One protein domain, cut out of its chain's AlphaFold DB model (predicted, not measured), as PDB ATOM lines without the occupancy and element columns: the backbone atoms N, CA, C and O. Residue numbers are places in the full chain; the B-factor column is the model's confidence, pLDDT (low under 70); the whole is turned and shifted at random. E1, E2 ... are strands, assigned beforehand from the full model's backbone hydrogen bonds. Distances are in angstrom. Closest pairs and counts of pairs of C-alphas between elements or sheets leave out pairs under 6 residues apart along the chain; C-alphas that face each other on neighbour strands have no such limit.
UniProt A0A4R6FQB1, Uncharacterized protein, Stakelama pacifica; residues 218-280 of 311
ATOM      1  N   THR A 218     -37.785  -2.605 -30.921       94.94
ATOM      2  CA  THR A 218     -37.966  -3.314 -29.646       94.94
ATOM      3  C   THR A 218     -36.704  -3.206 -28.797       94.94
ATOM      4  O   THR A 218     -35.616  -3.538 -29.265       94.94
ATOM      5  N   VAL A 219     -36.867  -2.779 -27.548       96.00
ATOM      6  CA  VAL A 219     -35.796  -2.558 -26.568       96.00
ATOM      7  C   VAL A 219     -36.163  -3.203 -25.230       96.00
ATOM      8  O   VAL A 219     -37.325  -3.507 -24.968       96.00
ATOM      9  N   ALA A 220     -35.186  -3.421 -24.363       96.19
ATOM     10  CA  ALA A 220     -35.374  -3.935 -23.013       96.19
ATOM     11  C   ALA A 220     -35.091  -2.859 -21.956       96.19
ATOM     12  O   ALA A 220     -34.397  -1.874 -22.200       96.19
ATOM     13  N   ILE A 221     -35.613  -3.057 -20.742       95.25
ATOM     14  CA  ILE A 221     -35.228  -2.228 -19.593       95.25
ATOM     15  C   ILE A 221     -33.715  -2.373 -19.371       95.25
ATOM     16  O   ILE A 221     -33.191  -3.488 -19.364       95.25
ATOM     17  N   ASN A 222     -33.051  -1.247 -19.115       94.62
ATOM     18  CA  ASN A 222     -31.604  -1.039 -19.025       94.62
ATOM     19  C   ASN A 222     -30.854  -0.977 -20.362       94.62
ATOM     20  O   ASN A 222     -29.635  -0.782 -20.335       94.62
ATOM     21  N   ASP A 223     -31.533  -1.077 -21.509       95.06
ATOM     22  CA  ASP A 223     -30.884  -0.762 -22.780       95.06
ATOM     23  C   ASP A 223     -30.468   0.711 -22.798       95.06
ATOM     24  O   ASP A 223     -31.190   1.599 -22.330       95.06
ATOM     25  N   LEU A 224     -29.278   0.957 -23.339       95.31
ATOM     26  CA  LEU A 224     -28.737   2.293 -23.529       95.31
ATOM     27  C   LEU A 224     -28.913   2.699 -24.984       95.31
ATOM     28  O   LEU A 224     -28.588   1.930 -25.888       95.31
ATOM     29  N   LEU A 225     -29.385   3.920 -25.199       95.25
ATOM     30  CA  LEU A 225     -29.640   4.474 -26.523       95.25
ATOM     31  C   LEU A 225     -29.015   5.860 -26.624       95.25
ATOM     32  O   LEU A 225     -29.048   6.634 -25.666       95.25
ATOM     33  N   THR A 226     -28.470   6.189 -27.791       94.38
ATOM     34  CA  THR A 226     -27.916   7.516 -28.066       94.38
ATOM     35  C   THR A 226     -28.816   8.345 -28.970       94.38
ATOM     36  O   THR A 226     -29.403   7.843 -29.922       94.38
ATOM     37  N   TRP A 227     -28.925   9.639 -28.692       94.94
ATOM     38  CA  TRP A 227     -29.572  10.592 -29.590       94.94
ATOM     39  C   TRP A 227     -29.000  11.988 -29.370       94.94
ATOM     40  O   TRP A 227     -28.893  12.433 -28.230       94.94
ATOM     41  N   ASN A 228     -28.653  12.688 -30.454       92.12
ATOM     42  CA  ASN A 228     -28.179  14.079 -30.420       92.12
ATOM     43  C   ASN A 228     -27.078  14.328 -29.364       92.12
ATOM     44  O   ASN A 228     -27.202  15.211 -28.516       92.12
ATOM     45  N   GLU A 229     -26.036  13.488 -29.396       90.94
ATOM     46  CA  GLU A 229     -24.880  13.509 -28.480       90.94
ATOM     47  C   GLU A 229     -25.198  13.248 -26.997       90.94
ATOM     48  O   GLU A 229     -24.476  13.682 -26.097       90.94
ATOM     49  N   ARG A 230     -26.287  12.526 -26.723       93.06
ATOM     50  CA  ARG A 230     -26.716  12.162 -25.368       93.06
ATOM     51  C   ARG A 230     -26.987  10.680 -25.258       93.06
ATOM     52  O   ARG A 230     -27.375  10.053 -26.240       93.06
ATOM     53  N   VAL A 231     -26.834  10.160 -24.049       94.81
ATOM     54  CA  VAL A 231     -27.108   8.773 -23.686       94.81
ATOM     55  C   VAL A 231     -28.321   8.725 -22.763       94.81
ATOM     56  O   VAL A 231     -28.383   9.425 -21.748       94.81
ATOM     57  N   TYR A 232     -29.261   7.855 -23.112       96.00
ATOM     58  CA  TYR A 232     -30.475   7.582 -22.361       96.00
ATOM     59  C   TYR A 232     -30.525   6.111 -21.953       96.00
ATOM     60  O   TYR A 232     -30.060   5.251 -22.699       96.00
ATOM     61  N   ALA A 233     -31.111   5.819 -20.794       96.12
ATOM     62  CA  ALA A 233     -31.434   4.460 -20.369       96.12
ATOM     63  C   ALA A 233     -32.934   4.199 -20.476       96.12
ATOM     64  O   ALA A 233     -33.748   5.019 -20.052       96.12
ATOM     65  N   VAL A 234     -33.307   3.031 -20.989       97.31
ATOM     66  CA  VAL A 234     -34.692   2.559 -20.951       97.31
ATOM     67  C   VAL A 234     -35.021   2.129 -19.522       97.31
ATOM     68  O   VAL A 234     -34.508   1.124 -19.038       97.31
ATOM     69  N   VAL A 235     -35.890   2.869 -18.837       97.56
ATOM     70  CA  VAL A 235     -36.264   2.596 -17.431       97.56
ATOM     71  C   VAL A 235     -37.672   2.027 -17.274       97.56
ATOM     72  O   VAL A 235     -38.043   1.547 -16.206       97.56
ATOM     73  N   GLY A 236     -38.457   2.041 -18.347       96.06
ATOM     74  CA  GLY A 236     -39.814   1.512 -18.386       96.06
ATOM     75  C   GLY A 236     -40.401   1.612 -19.788       96.06
ATOM     76  O   GLY A 236     -39.744   2.094 -20.708       96.06
ATOM     77  N   GLY A 237     -41.644   1.180 -19.967       94.81
ATOM     78  CA  GLY A 237     -42.324   1.304 -21.251       94.81
ATOM     79  C   GLY A 237     -43.697   0.655 -21.289       94.81
ATOM     80  O   GLY A 237     -44.178   0.112 -20.294       94.81
ATOM     81  N   GLY A 238     -44.339   0.779 -22.450       90.94
ATOM     82  CA  GLY A 238     -45.608   0.132 -22.760       90.94
ATOM     83  C   GLY A 238     -45.472  -1.375 -22.984       90.94
ATOM     84  O   GLY A 238     -44.375  -1.926 -22.986       90.94
ATOM     85  N   GLU A 239     -46.597  -2.043 -23.239       88.31
ATOM     86  CA  GLU A 239     -46.667  -3.505 -23.404       88.31
ATOM     87  C   GLU A 239     -45.729  -4.046 -24.498       88.31
ATOM     88  O   GLU A 239     -45.109  -5.091 -24.320       88.31
ATOM     89  N   ALA A 240     -45.571  -3.312 -25.604       86.75
ATOM     90  CA  ALA A 240     -44.713  -3.716 -26.717       86.75
ATOM     91  C   ALA A 240     -43.210  -3.526 -26.464       86.75
ATOM     92  O   ALA A 240     -42.413  -4.020 -27.261       86.75
ATOM     93  N   MET A 241     -42.824  -2.761 -25.430       93.75
ATOM     94  CA  MET A 241     -41.435  -2.342 -25.181       93.75
ATOM     95  C   MET A 241     -40.716  -1.892 -26.467       93.75
ATOM     96  O   MET A 241     -39.593  -2.286 -26.772       93.75
ATOM     97  N   ARG A 242     -41.420  -1.088 -27.265       93.94
ATOM     98  CA  ARG A 242     -40.983  -0.603 -28.573       93.94
ATOM     99  C   ARG A 242     -40.868   0.910 -28.517       93.94
ATOM    100  O   ARG A 242     -41.797   1.546 -28.021       93.94
ATOM    101  N   THR A 243     -39.773   1.476 -29.007       95.56
ATOM    102  CA  THR A 243     -39.569   2.931 -29.037       95.56
ATOM    103  C   THR A 243     -40.690   3.631 -29.801       95.56
ATOM    104  O   THR A 243     -41.229   3.117 -30.790       95.56
ATOM    105  N   GLY A 244     -41.093   4.795 -29.302       93.75
ATOM    106  CA  GLY A 244     -42.122   5.624 -29.912       93.75
ATOM    107  C   GLY A 244     -41.623   6.416 -31.123       93.75
ATOM    108  O   GLY A 244     -40.569   6.147 -31.692       93.75
ATOM    109  N   THR A 245     -42.416   7.393 -31.560       93.19
ATOM    110  CA  THR A 245     -42.096   8.237 -32.726       93.19
ATOM    111  C   THR A 245     -41.439   9.565 -32.353       93.19
ATOM    112  O   THR A 245     -41.000  10.293 -33.244       93.19
ATOM    113  N   VAL A 246     -41.372   9.901 -31.062       94.94
ATOM    114  CA  VAL A 246     -40.835  11.172 -30.569       94.94
ATOM    115  C   VAL A 246     -39.443  10.935 -30.009       94.94
ATOM    116  O   VAL A 246     -39.292  10.362 -28.938       94.94
ATOM    117  N   ALA A 247     -38.422  11.406 -30.717       95.50
ATOM    118  CA  ALA A 247     -37.047  11.261 -30.261       95.50
ATOM    119  C   ALA A 247     -36.801  12.000 -28.926       95.50
ATOM    120  O   ALA A 247     -37.313  13.113 -28.739       95.50
ATOM    121  N   PRO A 248     -35.995  11.437 -28.007       95.69
ATOM    122  CA  PRO A 248     -35.721  12.055 -26.714       95.69
ATOM    123  C   PRO A 248     -34.876  13.325 -26.866       95.69
ATOM    124  O   PRO A 248     -33.842  13.329 -27.526       95.69
ATOM    125  N   VAL A 249     -35.288  14.423 -26.229       94.50
ATOM    126  CA  VAL A 249     -34.545  15.702 -26.262       94.50
ATOM    127  C   VAL A 249     -34.378  16.355 -24.892       94.50
ATOM    128  O   VAL A 249     -33.767  17.422 -24.790       94.50
ATOM    129  N   HIS A 250     -34.875  15.732 -23.825       94.50
ATOM    130  CA  HIS A 250     -34.669  16.221 -22.467       94.50
ATOM    131  C   HIS A 250     -33.228  16.004 -22.003       94.50
ATOM    132  O   HIS A 250     -32.498  15.154 -22.513       94.50
ATOM    133  N   ASN A 251     -32.820  16.817 -21.034       93.06
ATOM    134  CA  ASN A 251     -31.485  16.835 -20.436       93.06
ATOM    135  C   ASN A 251     -31.508  16.503 -18.934       93.06
ATOM    136  O   ASN A 251     -30.529  16.753 -18.234       93.06
ATOM    137  N   LYS A 252     -32.644  16.012 -18.424       93.12
ATOM    138  CA  LYS A 252     -32.826  15.577 -17.038       93.12
ATOM    139  C   LYS A 252     -34.064  14.698 -16.901       93.12
ATOM    140  O   LYS A 252     -35.038  14.899 -17.621       93.12
ATOM    141  N   GLY A 253     -34.051  13.824 -15.900       95.00
ATOM    142  CA  GLY A 253     -35.213  13.030 -15.513       95.00
ATOM    143  C   GLY A 253     -35.601  11.980 -16.549       95.00
ATOM    144  O   GLY A 253     -34.766  11.537 -17.334       95.00
ATOM    145  N   VAL A 254     -36.873  11.587 -16.497       97.38
ATOM    146  CA  VAL A 254     -37.451  10.504 -17.292       97.38
ATOM    147  C   VAL A 254     -38.610  11.045 -18.118       97.38
ATOM    148  O   VAL A 254     -39.543  11.622 -17.556       97.38
ATOM    149  N   GLU A 255     -38.596  10.806 -19.425       96.88
ATOM    150  CA  GLU A 255     -39.711  11.152 -20.310       96.88
ATOM    151  C   GLU A 255     -40.094   9.990 -21.225       96.88
ATOM    152  O   GLU A 255     -39.304   9.088 -21.489       96.88
ATOM    153  N   TRP A 256     -41.335  10.019 -21.706       96.62
ATOM    154  CA  TRP A 256     -41.843   9.053 -22.672       96.62
ATOM    155  C   TRP A 256     -41.492   9.476 -24.101       96.62
ATOM    156  O   TRP A 256     -41.751  10.616 -24.483       96.62
ATOM    157  N   ASP A 257     -40.992   8.544 -24.910       95.62
ATOM    158  CA  ASP A 257     -40.721   8.745 -26.345       95.62
ATOM    159  C   ASP A 257     -41.948   8.439 -27.244       95.62
ATOM    160  O   ASP A 257     -41.912   8.529 -28.476       95.62
ATOM    161  N   GLY A 258     -43.070   8.074 -26.619       92.81
ATOM    162  CA  GLY A 258     -44.327   7.702 -27.257       92.81
ATOM    163  C   GLY A 258     -45.425   7.441 -26.229       92.81
ATOM    164  O   GLY A 258     -45.183   7.393 -25.027       92.81
ATOM    165  N   ILE A 259     -46.663   7.273 -26.693       91.56
ATOM    166  CA  ILE A 259     -47.823   7.125 -25.801       91.56
ATOM    167  C   ILE A 259     -47.831   5.788 -25.037       91.56
ATOM    168  O   ILE A 259     -48.476   5.697 -23.993       91.56
ATOM    169  N   GLY A 260     -47.140   4.757 -25.545       89.31
ATOM    170  CA  GLY A 260     -46.937   3.469 -24.867       89.31
ATOM    171  C   GLY A 260     -48.208   2.646 -24.623       89.31
ATOM    172  O   GLY A 260     -48.178   1.679 -23.865       89.31
ATOM    173  N   LYS A 261     -49.343   3.038 -25.214       89.69
ATOM    174  CA  LYS A 261     -50.643   2.369 -25.068       89.69
ATOM    175  C   LYS A 261     -51.533   2.581 -26.290       89.69
ATOM    176  O   LYS A 261     -51.469   3.625 -26.936       89.69
ATOM    177  N   GLY A 262     -52.435   1.631 -26.528       88.06
ATOM    178  CA  GLY A 262     -53.337   1.629 -27.682       88.06
ATOM    179  C   GLY A 262     -52.728   0.926 -28.893       88.06
ATOM    180  O   GLY A 262     -51.740   0.206 -28.764       88.06
ATOM    181  N   GLN A 263     -53.341   1.132 -30.053       86.88
ATOM    182  CA  GLN A 263     -52.912   0.558 -31.326       86.88
ATOM    183  C   GLN A 263     -52.488   1.671 -32.289       86.88
ATOM    184  O   GLN A 263     -53.016   2.785 -32.226       86.88
ATOM    185  N   ASP A 264     -51.507   1.385 -33.139       79.75
ATOM    186  CA  ASP A 264     -51.114   2.248 -34.245       79.75
ATOM    187  C   ASP A 264     -52.055   2.080 -35.456       79.75
ATOM    188  O   ASP A 264     -53.043   1.347 -35.407       79.75
ATOM    189  N   ILE A 265     -51.786   2.804 -36.548       83.88
ATOM    190  CA  ILE A 265     -52.625   2.796 -37.761       83.88
ATOM    191  C   ILE A 265     -52.716   1.417 -38.444       83.88
ATOM    192  O   ILE A 265     -53.586   1.222 -39.288       83.88
ATOM    193  N   ASN A 266     -51.833   0.480 -38.090       85.81
ATOM    194  CA  ASN A 266     -51.790  -0.879 -38.626       85.81
ATOM    195  C   ASN A 266     -52.318  -1.920 -37.622       85.81
ATOM    196  O   ASN A 266     -52.033  -3.103 -37.784       85.81
ATOM    197  N   ASP A 267     -53.054  -1.492 -36.590       87.44
ATOM    198  CA  ASP A 267     -53.584  -2.328 -35.502       87.44
ATOM    199  C   ASP A 267     -52.511  -2.987 -34.601       87.44
ATOM    200  O   ASP A 267     -52.835  -3.816 -33.743       87.44
ATOM    201  N   GLU A 268     -51.242  -2.581 -34.725       84.69
ATOM    202  CA  GLU A 268     -50.131  -3.048 -33.886       84.69
ATOM    203  C   GLU A 268     -50.053  -2.251 -32.577       84.69
ATOM    204  O   GLU A 268     -50.446  -1.087 -32.516       84.69
ATOM    205  N   VAL A 269     -49.521  -2.841 -31.504       87.06
ATOM    206  CA  VAL A 269     -49.429  -2.158 -30.198       87.06
ATOM    207  C   VAL A 269     -48.547  -0.905 -30.304       87.06
ATOM    208  O   VAL A 269     -47.397  -0.962 -30.750       87.06
ATOM    209  N   ALA A 270     -49.078   0.246 -29.884       87.44
ATOM    210  CA  ALA A 270     -48.397   1.532 -30.002       87.44
ATOM    211  C   ALA A 270     -47.073   1.558 -29.215       87.44
ATOM    212  O   ALA A 270     -47.004   1.131 -28.061       87.44
ATOM    213  N   GLY A 271     -46.026   2.105 -29.843       91.12
ATOM    214  CA  GLY A 271     -44.722   2.305 -29.212       91.12
ATOM    215  C   GLY A 271     -44.734   3.388 -28.126       91.12
ATOM    216  O   GLY A 271     -45.571   4.299 -28.109       91.12
ATOM    217  N   GLY A 272     -43.782   3.282 -27.213       94.81
ATOM    218  CA  GLY A 272     -43.528   4.213 -26.128       94.81
ATOM    219  C   GLY A 272     -42.725   3.533 -25.029       94.81
ATOM    220  O   GLY A 272     -43.209   2.595 -24.390       94.81
ATOM    221  N   VAL A 273     -41.521   4.029 -24.792       97.06
ATOM    222  CA  VAL A 273     -40.671   3.684 -23.658       97.06
ATOM    223  C   VAL A 273     -40.337   4.934 -22.853       97.06
ATOM    224  O   VAL A 273     -40.367   6.058 -23.353       97.06
ATOM    225  N   GLN A 274     -40.053   4.730 -21.573       97.12
ATOM    226  CA  GLN A 274     -39.550   5.756 -20.674       97.12
ATOM    227  C   GLN A 274     -38.031   5.778 -20.755       97.12
ATOM    228  O   GLN A 274     -37.372   4.781 -20.451       97.12
ATOM    229  N   LEU A 275     -37.496   6.923 -21.150       97.75
ATOM    230  CA  LEU A 275     -36.072   7.164 -21.301       97.75
ATOM    231  C   LEU A 275     -35.613   8.091 -20.184       97.75
ATOM    232  O   LEU A 275     -36.126   9.199 -20.055       97.75
ATOM    233  N   GLU A 276     -34.673   7.620 -19.371       97.38
ATOM    234  CA  GLU A 276     -33.960   8.429 -18.387       97.38
ATOM    235  C   GLU A 276     -32.716   9.034 -19.031       97.38
ATOM    236  O   GLU A 276     -31.884   8.312 -19.583       97.38
ATOM    237  N   TYR A 277     -32.555  10.352 -18.941       96.12
ATOM    238  CA  TYR A 277     -31.307  11.002 -19.330       96.12
ATOM    239  C   TYR A 277     -30.170  10.606 -18.379       96.12
ATOM    240  O   TYR A 277     -30.258  10.852 -17.174       96.12
ATOM    241  N   LEU A 278     -29.074  10.062 -18.921       93.31
ATOM    242  CA  LEU A 278     -27.886   9.729 -18.133       93.31
ATOM    243  C   LEU A 278     -26.816  10.816 -18.215       93.31
ATOM    244  O   LEU A 278     -26.420  11.370 -17.189       93.31
ATOM    245  N   HIS A 279     -26.310  11.088 -19.415       92.38
ATOM    246  CA  HIS A 279     -25.248  12.065 -19.646       92.38
ATOM    247  C   HIS A 279     -25.173  12.464 -21.125       92.38
ATOM    248  O   HIS A 279     -25.702  11.783 -22.005       92.38
ATOM    249  N   ASP A 280     -24.479  13.561 -21.398       91.50
ATOM    250  CA  ASP A 280     -23.980  13.926 -22.722       91.50
ATOM    251  C   ASP A 280     -22.476  13.618 -22.796       91.50
ATOM    252  O   ASP A 280     -21.970  12.765 -22.063       91.50
TER     253      ASP A 280
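Overview. This is residues 218 to 280 of the 311 residues of an uncharacterized protein of Stakelama pacifica (UniProt A0A4R6FQB1). With little regular structure, the domain is one strongly twisted sheet of four strands, extended at one end by the long loop of residues 257 to 272. The printed part has 63 residues, with strands E1 to E4 and no named helix. The order is E1 - E2 - E4 - E3, antiparallel; the class is all strand, though under half of the residues are in named elements. It is compact, with a radius of gyration of the C-alphas of 11.3 A, and spans 36 by 18 by 16 A.

Along the chain. E2, residues 230 to 237, measures 19.5 A and E4, residues 273 to 280, 19.6 A. E1, residues 224 to 227, begins at C-alpha (-28.737, 2.293, -23.529); E3 is residues 254 to 256. E4 ends at C-alpha (-23.980, 13.926, -22.722).

Arrangement. Inner strands E2 and E4 stand at 156 degrees, with N 231 and O 279 2.8 A apart. Hairpin E1 and E2 has N 225 and O 232 at 2.9 A; hairpin E3 and E4 has N 275 and O 255 at 2.8 A. E1 and E3 are apart.

Size, cuts and confidence. The C-alphas farthest apart, of Asp 267 and Asp 280, are 36.1 A apart. The links E2 to E3 and E3 to E4 are long. The printed part has no cut, and no printed residue is under 70 in pLDDT.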